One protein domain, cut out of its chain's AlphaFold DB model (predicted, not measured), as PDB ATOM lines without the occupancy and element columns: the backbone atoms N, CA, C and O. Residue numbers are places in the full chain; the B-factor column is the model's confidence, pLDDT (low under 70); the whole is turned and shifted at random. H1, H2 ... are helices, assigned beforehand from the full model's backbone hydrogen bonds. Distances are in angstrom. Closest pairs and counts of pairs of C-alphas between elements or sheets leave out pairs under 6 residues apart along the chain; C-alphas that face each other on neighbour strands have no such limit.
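What this domain is: This is residues 168 to 304 of the 306 residues of the protein "Uncharacterized membrane protein ECU10_0880" of Encephalitozoon cuniculi (strain GB-M1) (UniProt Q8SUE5). Three helices, H1, H4 and H5, cross one another steeply to make the core, with H2 on the side of H1 and H4 away from H5, and H3 making a corner with the first residues of H4. After the long H5 the chain folds back, and H6 and H7 run loosely along H5 the opposite way, the last part of H7 and the end, residues 297 to 304, sticking out. The printed part has 137 residues with seven named helices, H1 to H7 in order, and no named strand; the class is all helix. It is compact, with a radius of gyration of the C-alphas of 15.3 A and spans of 45 by 42 by 26 A.

How they stand to each other: H1, residues 168 to 184, and H2, residues 191 to 202, only just touch, with 3 pairs of C-alphas within 8 A, the closest Met 175 and Ser 194 at 7.2 A. H3, residues 212 to 224, and H4, residues 229 to 242, touch only at the corner, the C-alphas of Ile 222 and Cys 229 coming closest at 5.8 A. H4 is the hub, touching four helices. It touches H1 with residues 231 to 235 alone, at a steep tilt of 57 degrees, the closest C-alphas being Phe 178 and Phe 231 at 6.3 A. H5, residues 255 to 276, touches H4 about perpendicular at 78 degrees, the closest C-alphas being Leu 232 and Val 259 at 6.2 A, with residues 259 to 266 alone. H5 touches H1 with residues 265 to 273 alone, about perpendicular at 81 degrees; the C-alphas of Ile 177 and Lys 270 are closest at 5.9 A. H7, residues 289 to 302, is close to but not clearly touching H5, at a shallow tilt of 22 degrees, opposite ways, with the C-alphas of Val 260 and Ile 293 closest at 7.8 A. Every O i to N i+4 pair is within hydrogen-bond range in H1, H3 and H7; in H4 8 of 10 are, in H5 16 of 18, in H2 2 of 8 with 6 of 9 O i to N i+3 pairs, and in H6, residues 281 to 286, 0 of 2 with 2 of 3.

Where its parts are: H1 begins at C-alpha 168 (-45.137, 4.363, 17.214) and is 24.6 A long. H5 is the longest helix, 31.3 A, with a kink of 26 degrees near residue 265. H7, 19.9 A, ends at C-alpha 302 (-45.772, 4.198, -19.241).

The domain as a whole: The C-alphas of Leu 192 and Lys 304 are the two farthest apart, 45.3 A. The printed part has no cut. The link from H4 to H5, 12 residues, is long. Residues 251 to 253 and 277 to 304 have pLDDT under 70.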
ATOM      1  N   PHE A 168     -46.019   3.592  18.098       94.07
ATOM      2  CA  PHE A 168     -45.137   4.363  17.214       94.07
ATOM      3  C   PHE A 168     -43.880   3.603  16.764       94.07
ATOM      4  O   PHE A 168     -42.839   4.214  16.499       94.07
ATOM      5  N   LYS A 169     -43.924   2.269  16.678       95.13
ATOM      6  CA  LYS A 169     -42.742   1.446  16.375       95.13
ATOM      7  C   LYS A 169     -42.051   1.838  15.066       95.13
ATOM      8  O   LYS A 169     -40.852   2.112  15.080       95.13
ATOM      9  N   LEU A 170     -42.789   1.916  13.953       94.69
ATOM     10  CA  LEU A 170     -42.214   2.299  12.655       94.69
ATOM     11  C   LEU A 170     -41.671   3.734  12.681       94.69
ATOM     12  O   LEU A 170     -40.618   4.011  12.107       94.69
ATOM     13  N   TYR A 171     -42.361   4.641  13.378       95.40
ATOM     14  CA  TYR A 171     -41.894   6.009  13.566       95.40
ATOM     15  C   TYR A 171     -40.558   6.049  14.322       95.40
ATOM     16  O   TYR A 171     -39.615   6.677  13.846       95.40
ATOM     17  N   LYS A 172     -40.445   5.343  15.456       94.57
ATOM     18  CA  LYS A 172     -39.218   5.260  16.271       94.57
ATOM     19  C   LYS A 172     -38.061   4.651  15.466       94.57
ATOM     20  O   LYS A 172     -36.944   5.168  15.501       94.57
ATOM     21  N   GLU A 173     -38.329   3.597  14.690       94.13
ATOM     22  CA  GLU A 173     -37.351   2.974  13.789       94.13
ATOM     23  C   GLU A 173     -36.840   3.963  12.726       94.13
ATOM     24  O   GLU A 173     -35.628   4.150  12.580       94.13
ATOM     25  N   ASN A 174     -37.744   4.642  12.018       95.50
ATOM     26  CA  ASN A 174     -37.379   5.610  10.983       95.50
ATOM     27  C   ASN A 174     -36.703   6.863  11.560       95.50
ATOM     28  O   ASN A 174     -35.766   7.386  10.952       95.50
ATOM     29  N   MET A 175     -37.104   7.307  12.753       95.40
ATOM     30  CA  MET A 175     -36.471   8.428  13.450       95.40
ATOM     31  C   MET A 175     -35.022   8.102  13.829       95.40
ATOM     32  O   MET A 175     -34.125   8.919  13.628       95.40
ATOM     33  N   ARG A 176     -34.750   6.875  14.291       94.23
ATOM     34  CA  ARG A 176     -33.378   6.417  14.556       94.23
ATOM     35  C   ARG A 176     -32.510   6.445  13.294       94.23
ATOM     36  O   ARG A 176     -31.342   6.828  13.362       94.23
ATOM     37  N   ILE A 177     -33.070   6.054  12.147       95.26
ATOM     38  CA  ILE A 177     -32.370   6.105  10.855       95.26
ATOM     39  C   ILE A 177     -32.093   7.559  10.460       95.26
ATOM     40  O   ILE A 177     -30.960   7.877  10.098       95.26
ATOM     41  N   PHE A 178     -33.083   8.445  10.600       95.70
ATOM     42  CA  PHE A 178     -32.921   9.885  10.394       95.70
ATOM     43  C   PHE A 178     -31.768  10.455  11.238       95.70
ATOM     44  O   PHE A 178     -30.869  11.086  10.684       95.70
ATOM     45  N   VAL A 179     -31.723  10.177  12.546       95.51
ATOM     46  CA  VAL A 179     -30.648  10.656  13.436       95.51
ATOM     47  C   VAL A 179     -29.267  10.186  12.958       95.51
ATOM     48  O   VAL A 179     -28.320  10.974  12.923       95.51
ATOM     49  N   GLU A 180     -29.135   8.927  12.530       94.62
ATOM     50  CA  GLU A 180     -27.867   8.409  11.993       94.62
ATOM     51  C   GLU A 180     -27.495   9.030  10.631       94.62
ATOM     52  O   GLU A 180     -26.308   9.251  10.373       94.62
ATOM     53  N   MET A 181     -28.469   9.370   9.778       95.50
ATOM     54  CA  MET A 181     -28.221  10.132   8.544       95.50
ATOM     55  C   MET A 181     -27.741  11.557   8.850       95.50
ATOM     56  O   MET A 181     -26.760  12.017   8.267       95.50
ATOM     57  N   MET A 182     -28.369  12.248   9.803       95.80
ATOM     58  CA  MET A 182     -27.971  13.604  10.203       95.80
ATOM     59  C   MET A 182     -26.568  13.630  10.812       95.80
ATOM     60  O   MET A 182     -25.756  14.495  10.478       95.80
ATOM     61  N   LYS A 183     -26.222  12.608  11.602       94.91
ATOM     62  CA  LYS A 183     -24.876  12.432  12.160       94.91
ATOM     63  C   LYS A 183     -23.798  12.350  11.080       94.91
ATOM     64  O   LYS A 183     -22.724  12.923  11.256       94.91
ATOM     65  N   LYS A 184     -24.074  11.687   9.949       92.22
ATOM     66  CA  LYS A 184     -23.158  11.650   8.792       92.22
ATOM     67  C   LYS A 184     -22.967  13.013   8.128       92.22
ATOM     68  O   LYS A 184     -21.908  13.258   7.564       92.22
ATOM     69  N   LYS A 185     -23.959  13.897   8.228       93.61
ATOM     70  CA  LYS A 185     -23.897  15.288   7.750       93.61
ATOM     71  C   LYS A 185     -23.242  16.235   8.768       93.61
ATOM     72  O   LYS A 185     -23.254  17.441   8.567       93.61
ATOM     73  N   GLY A 186     -22.671  15.707   9.857       95.16
ATOM     74  CA  GLY A 186     -22.027  16.497  10.912       95.16
ATOM     75  C   GLY A 186     -22.992  17.072  11.952       95.16
ATOM     76  O   GLY A 186     -22.558  17.797  12.842       95.16
ATOM     77  N   ILE A 187     -24.279  16.724  11.886       95.12
ATOM     78  CA  ILE A 187     -25.323  17.255  12.766       95.12
ATOM     79  C   ILE A 187     -25.649  16.216  13.838       95.12
ATOM     80  O   ILE A 187     -26.101  15.110  13.545       95.12
ATOM     81  N   ARG A 188     -25.407  16.557  15.107       93.39
ATOM     82  CA  ARG A 188     -25.710  15.681  16.246       93.39
ATOM     83  C   ARG A 188     -27.038  16.088  16.865       93.39
ATOM     84  O   ARG A 188     -27.139  17.173  17.420       93.39
ATOM     85  N   ILE A 189     -28.018  15.194  16.792       92.60
ATOM     86  CA  ILE A 189     -29.350  15.387  17.367       92.60
ATOM     87  C   ILE A 189     -29.480  14.426  18.554       92.60
ATOM     88  O   ILE A 189     -29.417  13.211  18.343       92.60
ATOM     89  N   PRO A 190     -29.613  14.922  19.795       89.78
ATOM     90  CA  PRO A 190     -29.956  14.090  20.944       89.78
ATOM     91  C   PRO A 190     -31.259  13.317  20.709       89.78
ATOM     92  O   PRO A 190     -32.198  13.836  20.113       89.78
ATOM     93  N   GLU A 191     -31.353  12.088  21.218       81.03
ATOM     94  CA  GLU A 191     -32.527  11.228  20.999       81.03
ATOM     95  C   GLU A 191     -33.836  11.897  21.448       81.03
ATOM     96  O   GLU A 191     -34.781  11.978  20.665       81.03
ATOM     97  N   LEU A 192     -33.866  12.471  22.655       84.57
ATOM     98  CA  LEU A 192     -35.035  13.196  23.165       84.57
ATOM     99  C   LEU A 192     -35.394  14.424  22.314       84.57
ATOM    100  O   LEU A 192     -36.563  14.778  22.196       84.57
ATOM    101  N   GLU A 193     -34.404  15.062  21.691       88.61
ATOM    102  CA  GLU A 193     -34.620  16.216  20.820       88.61
ATOM    103  C   GLU A 193     -35.183  15.818  19.452       88.61
ATOM    104  O   GLU A 193     -35.952  16.579  18.867       88.61
ATOM    105  N   SER A 194     -34.897  14.604  18.973       89.14
ATOM    106  CA  SER A 194     -35.453  14.105  17.707       89.14
ATOM    107  C   SER A 194     -36.988  14.022  17.725       89.14
ATOM    108  O   SER A 194     -37.638  14.261  16.706       89.14
ATOM    109  N   TYR A 195     -37.591  13.806  18.899       88.28
ATOM    110  CA  TYR A 195     -39.046  13.774  19.062       88.28
ATOM    111  C   TYR A 195     -39.715  15.150  18.924       88.28
ATOM    112  O   TYR A 195     -40.920  15.208  18.683       88.28
ATOM    113  N   LYS A 196     -38.963  16.263  18.970       91.66
ATOM    114  CA  LYS A 196     -39.515  17.600  18.673       91.66
ATOM    115  C   LYS A 196     -40.079  17.683  17.247       91.66
ATOM    116  O   LYS A 196     -41.000  18.453  16.998       91.66
ATOM    117  N   PHE A 197     -39.574  16.859  16.325       94.25
ATOM    118  CA  PHE A 197     -40.024  16.814  14.931       94.25
ATOM    119  C   PHE A 197     -41.263  15.933  14.707       94.25
ATOM    120  O   PHE A 197     -41.746  15.830  13.580       94.25
ATOM    121  N   MET A 198     -41.804  15.299  15.758       94.49
ATOM    122  CA  MET A 198     -43.015  14.477  15.667       94.49
ATOM    123  C   MET A 198     -44.199  15.262  15.110       94.49
ATOM    124  O   MET A 198     -44.855  14.772  14.198       94.49
ATOM    125  N   GLY A 199     -44.418  16.489  15.593       93.06
ATOM    126  CA  GLY A 199     -45.484  17.356  15.092       93.06
ATOM    127  C   GLY A 199     -45.364  17.599  13.589       93.06
ATOM    128  O   GLY A 199     -46.330  17.402  12.872       93.06
ATOM    129  N   SER A 200     -44.166  17.921  13.094       96.00
ATOM    130  CA  SER A 200     -43.922  18.103  11.659       96.00
ATOM    131  C   SER A 200     -44.212  16.841  10.847       96.00
ATOM    132  O   SER A 200     -44.854  16.917   9.808       96.00
ATOM    133  N   ILE A 201     -43.776  15.666  11.310       96.55
ATOM    134  CA  ILE A 201     -43.990  14.410  10.576       96.55
ATOM    135  C   ILE A 201     -45.470  14.011  10.573       96.55
ATOM    136  O   ILE A 201     -46.011  13.700   9.513       96.55
ATOM    137  N   LEU A 202     -46.128  14.026  11.735       96.10
ATOM    138  CA  LEU A 202     -47.505  13.540  11.893       96.10
ATOM    139  C   LEU A 202     -48.565  14.504  11.344       96.10
ATOM    140  O   LEU A 202     -49.724  14.123  11.242       96.10
ATOM    141  N   THR A 203     -48.176  15.716  10.943       96.50
ATOM    142  CA  THR A 203     -49.043  16.665  10.227       96.50
ATOM    143  C   THR A 203     -48.604  16.880   8.781       96.50
ATOM    144  O   THR A 203     -48.944  17.901   8.188       96.50
ATOM    145  N   PHE A 204     -47.769  15.992   8.226       97.34
ATOM    146  CA  PHE A 204     -47.219  16.109   6.864       97.34
ATOM    147  C   PHE A 204     -46.618  17.493   6.566       97.34
ATOM    148  O   PHE A 204     -46.785  18.058   5.490       97.34
ATOM    149  N   PHE A 205     -45.905  18.037   7.552       96.81
ATOM    150  CA  PHE A 205     -45.263  19.349   7.552       96.81
ATOM    151  C   PHE A 205     -46.214  20.538   7.393       96.81
ATOM    152  O   PHE A 205     -45.725  21.651   7.227       96.81
ATOM    153  N   LEU A 206     -47.540  20.359   7.504       96.36
ATOM    154  CA  LEU A 206     -48.500  21.461   7.360       96.36
ATOM    155  C   LEU A 206     -48.171  22.641   8.286       96.36
ATOM    156  O   LEU A 206     -48.129  23.778   7.833       96.36
ATOM    157  N   ARG A 207     -47.803  22.364   9.545       94.08
ATOM    158  CA  ARG A 207     -47.368  23.367  10.539       94.08
ATOM    159  C   ARG A 207     -46.129  24.169  10.143       94.08
ATOM    160  O   ARG A 207     -45.807  25.167  10.779       94.08
ATOM    161  N   ASN A 208     -45.381  23.693   9.155       95.54
ATOM    162  CA  ASN A 208     -44.149  24.304   8.684       95.54
ATOM    163  C   ASN A 208     -44.327  24.992   7.325       95.54
ATOM    164  O   ASN A 208     -43.351  25.530   6.817       95.54
ATOM    165  N   LEU A 209     -45.519  24.978   6.727       94.97
ATOM    166  CA  LEU A 209     -45.804  25.504   5.390       94.97
ATOM    167  C   LEU A 209     -46.755  26.704   5.500       94.97
ATOM    168  O   LEU A 209     -47.611  26.738   6.376       94.97
ATOM    169  N   SER A 210     -46.620  27.693   4.613       91.44
ATOM    170  CA  SER A 210     -47.486  28.892   4.605       91.44
ATOM    171  C   SER A 210     -48.279  29.093   3.317       91.44
ATOM    172  O   SER A 210     -49.141  29.967   3.257       91.44
ATOM    173  N   ARG A 211     -47.996  28.308   2.274       91.82
ATOM    174  CA  ARG A 211     -48.616  28.443   0.954       91.82
ATOM    175  C   ARG A 211     -49.258  27.138   0.528       91.82
ATOM    176  O   ARG A 211     -48.618  26.091   0.596       91.82
ATOM    177  N   MET A 212     -50.485  27.209   0.016       91.89
ATOM    178  CA  MET A 212     -51.206  26.024  -0.457       91.89
ATOM    179  C   MET A 212     -50.489  25.313  -1.608       91.89
ATOM    180  O   MET A 212     -50.528  24.089  -1.680       91.89
ATOM    181  N   GLU A 213     -49.766  26.040  -2.465       91.39
ATOM    182  CA  GLU A 213     -48.961  25.408  -3.519       91.39
ATOM    183  C   GLU A 213     -47.846  24.520  -2.941       91.39
ATOM    184  O   GLU A 213     -47.622  23.407  -3.422       91.39
ATOM    185  N   ASP A 214     -47.176  24.991  -1.885       92.72
ATOM    186  CA  ASP A 214     -46.122  24.245  -1.196       92.72
ATOM    187  C   ASP A 214     -46.721  23.051  -0.417       92.72
ATOM    188  O   ASP A 214     -46.152  21.958  -0.441       92.72
ATOM    189  N   VAL A 215     -47.906  23.218   0.188       94.68
ATOM    190  CA  VAL A 215     -48.677  22.131   0.830       94.68
ATOM    191  C   VAL A 215     -49.021  21.031  -0.160       94.68
ATOM    192  O   VAL A 215     -48.670  19.873   0.074       94.68
ATOM    193  N   HIS A 216     -49.640  21.375  -1.290       93.85
ATOM    194  CA  HIS A 216     -49.967  20.404  -2.330       93.85
ATOM    195  C   HIS A 216     -48.719  19.675  -2.822       93.85
ATOM    196  O   HIS A 216     -48.773  18.463  -3.027       93.85
ATOM    197  N   LYS A 217     -47.578  20.368  -2.950       92.74
ATOM    198  CA  LYS A 217     -46.333  19.726  -3.381       92.74
ATOM    199  C   LYS A 217     -45.779  18.746  -2.349       92.74
ATOM    200  O   LYS A 217     -45.352  17.654  -2.713       92.74
ATOM    201  N   VAL A 218     -45.788  19.097  -1.065       94.54
ATOM    202  CA  VAL A 218     -45.335  18.190   0.003       94.54
ATOM    203  C   VAL A 218     -46.260  16.977   0.118       94.54
ATOM    204  O   VAL A 218     -45.778  15.843   0.184       94.54
ATOM    205  N   PHE A 219     -47.577  17.192   0.072       95.66
ATOM    206  CA  PHE A 219     -48.564  16.116   0.133       95.66
ATOM    207  C   PHE A 219     -48.473  15.202  -1.094       95.66
ATOM    208  O   PHE A 219     -48.459  13.987  -0.930       95.66
ATOM    209  N   GLU A 220     -48.322  15.745  -2.307       94.14
ATOM    210  CA  GLU A 220     -48.082  14.972  -3.537       94.14
ATOM    211  C   GLU A 220     -46.937  13.964  -3.344       94.14
ATOM    212  O   GLU A 220     -47.083  12.780  -3.655       94.14
ATOM    213  N   ILE A 221     -45.819  14.411  -2.769       93.79
ATOM    214  CA  ILE A 221     -44.632  13.579  -2.557       93.79
ATOM    215  C   ILE A 221     -44.883  12.523  -1.471       93.79
ATOM    216  O   ILE A 221     -44.625  11.342  -1.702       93.79
ATOM    217  N   ILE A 222     -45.430  12.905  -0.312       95.90
ATOM    218  CA  ILE A 222     -45.723  11.964   0.788       95.90
ATOM    219  C   ILE A 222     -46.717  10.885   0.339       95.90
ATOM    220  O   ILE A 222     -46.531   9.695   0.615       95.90
ATOM    221  N   LEU A 223     -47.762  11.274  -0.390       95.58
ATOM    222  CA  LEU A 223     -48.766  10.348  -0.902       95.58
ATOM    223  C   LEU A 223     -48.192   9.417  -1.982       95.58
ATOM    224  O   LEU A 223     -48.567   8.244  -2.023       95.58
ATOM    225  N   SER A 224     -47.216   9.877  -2.769       92.41
ATOM    226  CA  SER A 224     -46.565   9.078  -3.821       92.41
ATOM    227  C   SER A 224     -45.477   8.120  -3.318       92.41
ATOM    228  O   SER A 224     -45.180   7.130  -3.982       92.41
ATOM    229  N   CYS A 225     -44.860   8.393  -2.165       91.57
ATOM    230  CA  CYS A 225     -43.677   7.665  -1.686       91.57
ATOM    231  C   CYS A 225     -43.969   6.736  -0.484       91.57
ATOM    232  O   CYS A 225     -45.010   6.862   0.153       91.57
ATOM    233  N   PRO A 226     -43.083   5.787  -0.131       93.14
ATOM    234  CA  PRO A 226     -43.248   4.955   1.070       93.14
ATOM    235  C   PRO A 226     -43.310   5.767   2.378       93.14
ATOM    236  O   PRO A 226     -42.947   6.941   2.417       93.14
ATOM    237  N   ASN A 227     -43.688   5.120   3.488       94.43
ATOM    238  CA  ASN A 227     -43.815   5.758   4.815       94.43
ATOM    239  C   ASN A 227     -42.484   6.261   5.420       94.43
ATOM    240  O   ASN A 227     -42.473   6.875   6.485       94.43
ATOM    241  N   THR A 228     -41.356   6.036   4.743       95.21
ATOM    242  CA  THR A 228     -40.051   6.655   5.032       95.21
ATOM    243  C   THR A 228     -39.982   8.110   4.561       95.21
ATOM    244  O   THR A 228     -39.210   8.898   5.107       95.21
ATOM    245  N   CYS A 229     -40.808   8.503   3.587       96.22
ATOM    246  CA  CYS A 229     -40.729   9.797   2.916       96.22
ATOM    247  C   CYS A 229     -40.799  11.013   3.855       96.22
ATOM    248  O   CYS A 229     -39.982  11.919   3.676       96.22
ATOM    249  N   PRO A 230     -41.678  11.072   4.879       97.02
ATOM    250  CA  PRO A 230     -41.665  12.189   5.820       97.02
ATOM    251  C   PRO A 230     -40.306  12.381   6.509       97.02
ATOM    252  O   PRO A 230     -39.876  13.507   6.726       97.02
ATOM    253  N   PHE A 231     -39.569  11.303   6.781       97.43
ATOM    254  CA  PHE A 231     -38.238  11.372   7.389       97.43
ATOM    255  C   PHE A 231     -37.183  11.873   6.396       97.43
ATOM    256  O   PHE A 231     -36.278  12.606   6.784       97.43
ATOM    257  N   LEU A 232     -37.315  11.547   5.106       97.06
ATOM    258  CA  LEU A 232     -36.453  12.102   4.056       97.06
ATOM    259  C   LEU A 232     -36.704  13.595   3.843       97.06
ATOM    260  O   LEU A 232     -35.760  14.369   3.699       97.06
ATOM    261  N   LEU A 233     -37.970  14.011   3.863       96.82
ATOM    262  CA  LEU A 233     -38.330  15.425   3.838       96.82
ATOM    263  C   LEU A 233     -37.789  16.145   5.073       96.82
ATOM    264  O   LEU A 233     -37.270  17.249   4.939       96.82
ATOM    265  N   LEU A 234     -37.800  15.505   6.247       96.79
ATOM    266  CA  LEU A 234     -37.164  16.056   7.443       96.79
ATOM    267  C   LEU A 234     -35.651  16.241   7.253       96.79
ATOM    268  O   LEU A 234     -35.131  17.261   7.682       96.79
ATOM    269  N   VAL A 235     -34.946  15.330   6.567       96.40
ATOM    270  CA  VAL A 235     -33.526  15.539   6.206       96.40
ATOM    271  C   VAL A 235     -33.350  16.779   5.324       96.40
ATOM    272  O   VAL A 235     -32.416  17.549   5.534       96.40
ATOM    273  N   LEU A 236     -34.232  16.987   4.342       94.92
ATOM    274  CA  LEU A 236     -34.148  18.121   3.412       94.92
ATOM    275  C   LEU A 236     -34.531  19.457   4.053       94.92
ATOM    276  O   LEU A 236     -33.970  20.492   3.700       94.92
ATOM    277  N   PHE A 237     -35.485  19.438   4.979       95.03
ATOM    278  CA  PHE A 237     -36.025  20.630   5.628       95.03
ATOM    279  C   PHE A 237     -35.479  20.863   7.033       95.03
ATOM    280  O   PHE A 237     -35.908  21.817   7.682       95.03
ATOM    281  N   TYR A 238     -34.532  20.035   7.487       95.09
ATOM    282  CA  TYR A 238     -34.009  20.060   8.850       95.09
ATOM    283  C   TYR A 238     -33.630  21.474   9.285       95.09
ATOM    284  O   TYR A 238     -34.183  21.963  10.261       95.09
ATOM    285  N   ASP A 239     -32.786  22.159   8.508       92.85
ATOM    286  CA  ASP A 239     -32.302  23.500   8.852       92.85
ATOM    287  C   ASP A 239     -33.431  24.535   8.939       92.85
ATOM    288  O   ASP A 239     -33.355  25.469   9.736       92.85
ATOM    289  N   LYS A 240     -34.491  24.410   8.131       94.04
ATOM    290  CA  LYS A 240     -35.640  25.323   8.225       94.04
ATOM    291  C   LYS A 240     -36.424  25.036   9.509       94.04
ATOM    292  O   LYS A 240     -36.626  25.940  10.317       94.04
ATOM    293  N   ILE A 241     -36.778  23.772   9.740       94.69
ATOM    294  CA  ILE A 241     -37.619  23.348  10.867       94.69
ATOM    295  C   ILE A 241     -36.905  23.548  12.209       94.69
ATOM    296  O   ILE A 241     -37.501  24.085  13.140       94.69
ATOM    297  N   SER A 242     -35.626  23.178  12.316       93.23
ATOM    298  CA  SER A 242     -34.841  23.303  13.550       93.23
ATOM    299  C   SER A 242     -34.660  24.756  13.992       93.23
ATOM    300  O   SER A 242     -34.497  25.020  15.178       93.23
ATOM    301  N   ASN A 243     -34.703  25.699  13.046       92.96
ATOM    302  CA  ASN A 243     -34.595  27.135  13.297       92.96
ATOM    303  C   ASN A 243     -35.962  27.845  13.345       92.96
ATOM    304  O   ASN A 243     -36.004  29.072  13.302       92.96
ATOM    305  N   GLY A 244     -37.075  27.099  13.386       91.62
ATOM    306  CA  GLY A 244     -38.429  27.665  13.437       91.62
ATOM    307  C   GLY A 244     -38.821  28.467  12.193       91.62
ATOM    308  O   GLY A 244     -39.694  29.328  12.268       91.62
ATOM    309  N   LYS A 245     -38.164  28.224  11.053       94.40
ATOM    310  CA  LYS A 245     -38.449  28.899   9.784       94.40
ATOM    311  C   LYS A 245     -39.479  28.117   8.982       94.40
ATOM    312  O   LYS A 245     -39.454  26.886   8.938       94.40
ATOM    313  N   THR A 246     -40.333  28.851   8.282       93.11
ATOM    314  CA  THR A 246     -41.280  28.289   7.322       93.11
ATOM    315  C   THR A 246     -40.542  27.637   6.155       93.11
ATOM    316  O   THR A 246     -39.539  28.146   5.652       93.11
ATOM    317  N   ILE A 247     -41.047  26.494   5.711       92.33
ATOM    318  CA  ILE A 247     -40.677  25.856   4.461       92.33
ATOM    319  C   ILE A 247     -41.478  26.547   3.361       92.33
ATOM    320  O   ILE A 247     -42.692  26.425   3.270       92.33
ATOM    321  N   ASP A 248     -40.778  27.309   2.540       87.55
ATOM    322  CA  ASP A 248     -41.338  28.067   1.433       87.55
ATOM    323  C   ASP A 248     -40.623  27.739   0.117       87.55
ATOM    324  O   ASP A 248     -39.498  27.215   0.100       87.55
ATOM    325  N   SER A 249     -41.282  28.095  -0.989       78.93
ATOM    326  CA  SER A 249     -40.720  28.083  -2.346       78.93
ATOM    327  C   SER A 249     -40.266  26.691  -2.806       78.93
ATOM    328  O   SER A 249     -39.225  26.533  -3.450       78.93
ATOM    329  N   ILE A 250     -41.060  25.669  -2.476       82.11
ATOM    330  CA  ILE A 250     -40.810  24.257  -2.800       82.11
ATOM    331  C   ILE A 250     -41.175  23.939  -4.252       82.11
ATOM    332  O   ILE A 250     -40.705  22.945  -4.797       82.11
ATOM    333  N   VAL A 251     -41.977  24.789  -4.900       62.17
ATOM    334  CA  VAL A 251     -42.520  24.608  -6.264       62.17
ATOM    335  C   VAL A 251     -41.442  24.361  -7.344       62.17
ATOM    336  O   VAL A 251     -41.747  23.954  -8.465       62.17
ATOM    337  N   ASN A 252     -40.157  24.507  -7.014       66.09
ATOM    338  CA  ASN A 252     -39.064  24.004  -7.835       66.09
ATOM    339  C   ASN A 252     -39.125  22.463  -7.954       66.09
ATOM    340  O   ASN A 252     -39.046  21.727  -6.974       66.09
ATOM    341  N   ASN A 253     -39.206  21.958  -9.192       66.28
ATOM    342  CA  ASN A 253     -39.361  20.532  -9.542       66.28
ATOM    343  C   ASN A 253     -38.193  19.601  -9.121       66.28
ATOM    344  O   ASN A 253     -38.106  18.469  -9.598       66.28
ATOM    345  N   ASP A 254     -37.281  20.050  -8.256       84.14
ATOM    346  CA  ASP A 254     -36.113  19.290  -7.811       84.14
ATOM    347  C   ASP A 254     -36.330  18.514  -6.499       84.14
ATOM    348  O   ASP A 254     -35.515  17.648  -6.167       84.14
ATOM    349  N   LEU A 255     -37.440  18.754  -5.785       88.24
ATOM    350  CA  LEU A 255     -37.685  18.104  -4.497       88.24
ATOM    351  C   LEU A 255     -37.857  16.586  -4.634       88.24
ATOM    352  O   LEU A 255     -37.209  15.831  -3.912       88.24
ATOM    353  N   PHE A 256     -38.680  16.121  -5.578       87.58
ATOM    354  CA  PHE A 256     -38.901  14.685  -5.778       87.58
ATOM    355  C   PHE A 256     -37.598  13.943  -6.158       87.58
ATOM    356  O   PHE A 256     -37.270  12.960  -5.491       87.58
ATOM    357  N   PRO A 257     -36.771  14.430  -7.112       88.50
ATOM    358  CA  PRO A 257     -35.432  13.877  -7.343       88.50
ATOM    359  C   PRO A 257     -34.529  13.831  -6.099       88.50
ATOM    360  O   PRO A 257     -33.820  12.844  -5.896       88.50
ATOM    361  N   LYS A 258     -34.549  14.868  -5.245       91.45
ATOM    362  CA  LYS A 258     -33.783  14.881  -3.984       91.45
ATOM    363  C   LYS A 258     -34.264  13.800  -3.014       91.45
ATOM    364  O   LYS A 258     -33.428  13.143  -2.398       91.45
ATOM    365  N   VAL A 259     -35.578  13.592  -2.907       92.25
ATOM    366  CA  VAL A 259     -36.170  12.528  -2.079       92.25
ATOM    367  C   VAL A 259     -35.748  11.149  -2.585       92.25
ATOM    368  O   VAL A 259     -35.269  10.346  -1.792       92.25
ATOM    369  N   VAL A 260     -35.819  10.896  -3.897       88.71
ATOM    370  CA  VAL A 260     -35.372   9.619  -4.489       88.71
ATOM    371  C   VAL A 260     -33.902   9.339  -4.166       88.71
ATOM    372  O   VAL A 260     -33.569   8.240  -3.732       88.71
ATOM    373  N   LYS A 261     -33.026  10.344  -4.300       90.45
ATOM    374  CA  LYS A 261     -31.602  10.208  -3.959       90.45
ATOM    375  C   LYS A 261     -31.378   9.916  -2.470       90.45
ATOM    376  O   LYS A 261     -30.482   9.153  -2.119       90.45
ATOM    377  N   LEU A 262     -32.162  10.532  -1.585       94.46
ATOM    378  CA  LEU A 262     -32.056  10.292  -0.146       94.46
ATOM    379  C   LEU A 262     -32.597   8.928   0.281       94.46
ATOM    380  O   LEU A 262     -32.118   8.401   1.283       94.46
ATOM    381  N   GLU A 263     -33.547   8.338  -0.448       93.49
ATOM    382  CA  GLU A 263     -34.036   6.992  -0.126       93.49
ATOM    383  C   GLU A 263     -32.908   5.955  -0.232       93.49
ATOM    384  O   GLU A 263     -32.791   5.089   0.633       93.49
ATOM    385  N   GLU A 264     -32.025   6.056  -1.231       91.68
ATOM    386  CA  GLU A 264     -30.858   5.166  -1.337       91.68
ATOM    387  C   GLU A 264     -29.972   5.268  -0.081       91.68
ATOM    388  O   GLU A 264     -29.637   4.255   0.543       91.68
ATOM    389  N   GLU A 265     -29.678   6.497   0.364       93.64
ATOM    390  CA  GLU A 265     -28.925   6.762   1.599       93.64
ATOM    391  C   GLU A 265     -29.657   6.225   2.847       93.64
ATOM    392  O   GLU A 265     -29.024   5.705   3.778       93.64
ATOM    393  N   PHE A 266     -30.989   6.311   2.866       95.28
ATOM    394  CA  PHE A 266     -31.837   5.819   3.950       95.28
ATOM    395  C   PHE A 266     -31.796   4.294   4.048       95.28
ATOM    396  O   PHE A 266     -31.530   3.759   5.126       95.28
ATOM    397  N   VAL A 267     -31.967   3.582   2.931       93.71
ATOM    398  CA  VAL A 267     -31.905   2.112   2.871       93.71
ATOM    399  C   VAL A 267     -30.532   1.605   3.314       93.71
ATOM    400  O   VAL A 267     -30.437   0.651   4.091       93.71
ATOM    401  N   GLU A 268     -29.451   2.249   2.876       93.16
ATOM    402  CA  GLU A 268     -28.110   1.907   3.348       93.16
ATOM    403  C   GLU A 268     -27.930   2.152   4.848       93.16
ATOM    404  O   GLU A 268     -27.282   1.364   5.544       93.16
ATOM    405  N   THR A 269     -28.465   3.260   5.363       94.66
ATOM    406  CA  THR A 269     -28.370   3.589   6.790       94.66
ATOM    407  C   THR A 269     -29.169   2.607   7.627       94.66
ATOM    408  O   THR A 269     -28.631   2.101   8.612       94.66
ATOM    409  N   LYS A 270     -30.373   2.237   7.185       94.18
ATOM    410  CA  LYS A 270     -31.198   1.197   7.805       94.18
ATOM    411  C   LYS A 270     -30.437  -0.120   7.944       94.18
ATOM    412  O   LYS A 270     -30.277  -0.606   9.061       94.18
ATOM    413  N   LYS A 271     -29.842  -0.620   6.853       92.12
ATOM    414  CA  LYS A 271     -29.030  -1.854   6.863       92.12
ATOM    415  C   LYS A 271     -27.869  -1.794   7.868       92.12
ATOM    416  O   LYS A 271     -27.576  -2.789   8.527       92.12
ATOM    417  N   ARG A 272     -27.203  -0.637   8.005       90.85
ATOM    418  CA  ARG A 272     -26.111  -0.427   8.980       90.85
ATOM    419  C   ARG A 272     -26.598  -0.361  10.431       90.85
ATOM    420  O   ARG A 272     -25.885  -0.803  11.327       90.85
ATOM    421  N   VAL A 273     -27.765   0.229  10.682       89.98
ATOM    422  CA  VAL A 273     -28.348   0.319  12.030       89.98
ATOM    423  C   VAL A 273     -28.830  -1.056  12.494       89.98
ATOM    424  O   VAL A 273     -28.530  -1.462  13.617       89.98
ATOM    425  N   GLU A 274     -29.502  -1.799  11.615       85.62
ATOM    426  CA  GLU A 274     -29.999  -3.148  11.894       85.62
ATOM    427  C   GLU A 274     -28.850  -4.122  12.186       85.62
ATOM    428  O   GLU A 274     -28.908  -4.849  13.181       85.62
ATOM    429  N   SER A 275     -27.755  -4.070  11.412       80.72
ATOM    430  CA  SER A 275     -26.591  -4.943  11.623       80.72
ATOM    431  C   SER A 275     -25.881  -4.723  12.964       80.72
ATOM    432  O   SER A 275     -25.333  -5.671  13.521       80.72
ATOM    433  N   ARG A 276     -25.924  -3.506  13.524       74.58
ATOM    434  CA  ARG A 276     -25.383  -3.204  14.863       74.58
ATOM    435  C   ARG A 276     -26.264  -3.714  16.001       74.58
ATOM    436  O   ARG A 276     -25.782  -3.863  17.116       74.58
ATOM    437  N   SER A 277     -27.548  -3.943  15.742       61.63
ATOM    438  CA  SER A 277     -28.545  -4.254  16.775       61.63
ATOM    439  C   SER A 277     -28.779  -5.749  17.016       61.63
ATOM    440  O   SER A 277     -29.672  -6.100  17.778       61.63
ATOM    441  N   GLY A 278     -28.008  -6.643  16.382       54.04
ATOM    442  CA  GLY A 278     -28.179  -8.095  16.540       54.04
ATOM    443  C   GLY A 278     -29.519  -8.641  16.020       54.04
ATOM    444  O   GLY A 278     -29.826  -9.811  16.237       54.04
ATOM    445  N   PHE A 279     -30.322  -7.825  15.325       47.33
ATOM    446  CA  PHE A 279     -31.606  -8.234  14.761       47.33
ATOM    447  C   PHE A 279     -31.413  -9.126  13.524       47.33
ATOM    448  O   PHE A 279     -30.593  -8.851  12.646       47.33
ATOM    449  N   SER A 280     -32.175 -10.222  13.466       47.19
ATOM    450  CA  SER A 280     -32.081 -11.242  12.414       47.19
ATOM    451  C   SER A 280     -32.337 -10.656  11.014       47.19
ATOM    452  O   SER A 280     -33.267  -9.876  10.803       47.19
ATOM    453  N   ARG A 281     -31.530 -11.091  10.032       51.23
ATOM    454  CA  ARG A 281     -31.578 -10.699   8.604       51.23
ATOM    455  C   ARG A 281     -32.948 -10.895   7.930       51.23
ATOM    456  O   ARG A 281     -33.145 -10.417   6.817       51.23
ATOM    457  N   MET A 282     -33.892 -11.585   8.569       47.22
ATOM    458  CA  MET A 282     -35.118 -12.079   7.940       47.22
ATOM    459  C   MET A 282     -36.197 -11.003   7.707       47.22
ATOM    460  O   MET A 282     -37.045 -11.191   6.843       47.22
ATOM    461  N   ARG A 283     -36.156  -9.843   8.388       48.65
ATOM    462  CA  ARG A 283     -37.095  -8.723   8.115       48.65
ATOM    463  C   ARG A 283     -36.639  -7.757   7.017       48.65
ATOM    464  O   ARG A 283     -37.455  -7.003   6.497       48.65
ATOM    465  N   VAL A 284     -35.370  -7.813   6.610       47.82
ATOM    466  CA  VAL A 284     -34.793  -6.908   5.597       47.82
ATOM    467  C   VAL A 284     -35.367  -7.173   4.194       47.82
ATOM    468  O   VAL A 284     -35.351  -6.289   3.344       47.82
ATOM    469  N   MET A 285     -35.943  -8.358   3.955       44.29
ATOM    470  CA  MET A 285     -36.557  -8.725   2.670       44.29
ATOM    471  C   MET A 285     -37.986  -8.198   2.453       44.29
ATOM    472  O   MET A 285     -38.446  -8.199   1.318       44.29
ATOM    473  N   LEU A 286     -38.679  -7.703   3.487       46.82
ATOM    474  CA  LEU A 286     -40.048  -7.166   3.358       46.82
ATOM    475  C   LEU A 286     -40.098  -5.653   3.080       46.82
ATOM    476  O   LEU A 286     -41.162  -5.097   2.822       46.82
ATOM    477  N   VAL A 287     -38.946  -4.977   3.067       45.50
ATOM    478  CA  VAL A 287     -38.834  -3.560   2.700       45.50
ATOM    479  C   VAL A 287     -38.620  -3.469   1.189       45.50
ATOM    480  O   VAL A 287     -37.511  -3.254   0.702       45.50
ATOM    481  N   GLY A 288     -39.705  -3.636   0.430       40.15
ATOM    482  CA  GLY A 288     -39.770  -3.461  -1.027       40.15
ATOM    483  C   GLY A 288     -39.542  -2.021  -1.521       40.15
ATOM    484  O   GLY A 288     -40.055  -1.661  -2.574       40.15
ATOM    485  N   GLY A 289     -38.785  -1.194  -0.790       44.19
ATOM    486  CA  GLY A 289     -38.630   0.247  -1.042       44.19
ATOM    487  C   GLY A 289     -37.988   0.581  -2.392       44.19
ATOM    488  O   GLY A 289     -38.384   1.541  -3.048       44.19
ATOM    489  N   ILE A 290     -37.068  -0.260  -2.878       44.85
ATOM    490  CA  ILE A 290     -36.475  -0.086  -4.216       44.85
ATOM    491  C   ILE A 290     -37.473  -0.511  -5.303       44.85
ATOM    492  O   ILE A 290     -37.607   0.172  -6.314       44.85
ATOM    493  N   ALA A 291     -38.238  -1.586  -5.083       42.77
ATOM    494  CA  ALA A 291     -39.234  -2.053  -6.047       42.77
ATOM    495  C   ALA A 291     -40.425  -1.088  -6.168       42.77
ATOM    496  O   ALA A 291     -40.906  -0.876  -7.275       42.77
ATOM    497  N   SER A 292     -40.858  -0.439  -5.079       47.24
ATOM    498  CA  SER A 292     -41.956   0.538  -5.114       47.24
ATOM    499  C   SER A 292     -41.570   1.851  -5.796       47.24
ATOM    500  O   SER A 292     -42.383   2.418  -6.522       47.24
ATOM    501  N   ILE A 293     -40.332   2.329  -5.622       48.44
ATOM    502  CA  ILE A 293     -39.862   3.542  -6.314       48.44
ATOM    503  C   ILE A 293     -39.596   3.246  -7.788       48.44
ATOM    504  O   ILE A 293     -39.973   4.042  -8.642       48.44
ATOM    505  N   VAL A 294     -39.033   2.078  -8.113       47.94
ATOM    506  CA  VAL A 294     -38.904   1.640  -9.509       47.94
ATOM    507  C   VAL A 294     -40.282   1.441 -10.141       47.94
ATOM    508  O   VAL A 294     -40.472   1.880 -11.267       47.94
ATOM    509  N   ALA A 295     -41.268   0.885  -9.431       50.75
ATOM    510  CA  ALA A 295     -42.645   0.794  -9.918       50.75
ATOM    511  C   ALA A 295     -43.259   2.183 -10.152       50.75
ATOM    512  O   ALA A 295     -43.831   2.405 -11.212       50.75
ATOM    513  N   ALA A 296     -43.059   3.149  -9.250       53.20
ATOM    514  CA  ALA A 296     -43.494   4.532  -9.456       53.20
ATOM    515  C   ALA A 296     -42.805   5.184 -10.675       53.20
ATOM    516  O   ALA A 296     -43.458   5.869 -11.456       53.20
ATOM    517  N   VAL A 297     -41.511   4.916 -10.897       54.45
ATOM    518  CA  VAL A 297     -40.741   5.392 -12.066       54.45
ATOM    519  C   VAL A 297     -41.137   4.668 -13.368       54.45
ATOM    520  O   VAL A 297     -41.086   5.263 -14.446       54.45
ATOM    521  N   VAL A 298     -41.535   3.396 -13.304       53.04
ATOM    522  CA  VAL A 298     -42.005   2.608 -14.457       53.04
ATOM    523  C   VAL A 298     -43.427   3.010 -14.839       53.04
ATOM    524  O   VAL A 298     -43.667   3.271 -16.015       53.04
ATOM    525  N   VAL A 299     -44.327   3.173 -13.866       53.77
ATOM    526  CA  VAL A 299     -45.657   3.771 -14.072       53.77
ATOM    527  C   VAL A 299     -45.500   5.169 -14.681       53.77
ATOM    528  O   VAL A 299     -46.101   5.439 -15.715       53.77
ATOM    529  N   TYR A 300     -44.580   5.990 -14.156       49.72
ATOM    530  CA  TYR A 300     -44.209   7.303 -14.707       49.72
ATOM    531  C   TYR A 300     -43.717   7.262 -16.168       49.72
ATOM    532  O   TYR A 300     -43.935   8.211 -16.921       49.72
ATOM    533  N   LYS A 301     -43.047   6.183 -16.600       50.40
ATOM    534  CA  LYS A 301     -42.603   6.017 -17.997       50.40
ATOM    535  C   LYS A 301     -43.710   5.531 -18.934       50.40
ATOM    536  O   LYS A 301     -43.645   5.860 -20.118       50.40
ATOM    537  N   ILE A 302     -44.672   4.754 -18.438       53.29
ATOM    538  CA  ILE A 302     -45.772   4.198 -19.241       53.29
ATOM    539  C   ILE A 302     -46.840   5.270 -19.489       53.29
ATOM    540  O   ILE A 302     -47.183   5.513 -20.639       53.29
ATOM    541  N   THR A 303     -47.256   6.019 -18.464       51.99
ATOM    542  CA  THR A 303     -48.293   7.066 -18.590       51.99
ATOM    543  C   THR A 303     -47.856   8.312 -19.370       51.99
ATOM    544  O   THR A 303     -48.669   9.193 -19.610       51.99
ATOM    545  N   LYS A 304     -46.575   8.430 -19.745       46.66
ATOM    546  CA  LYS A 304     -46.045   9.517 -20.593       46.66
ATOM    547  C   LYS A 304     -45.947   9.119 -22.077       46.66
ATOM    548  O   LYS A 304     -45.565   9.945 -22.904       46.66
TER     549      LYS A 304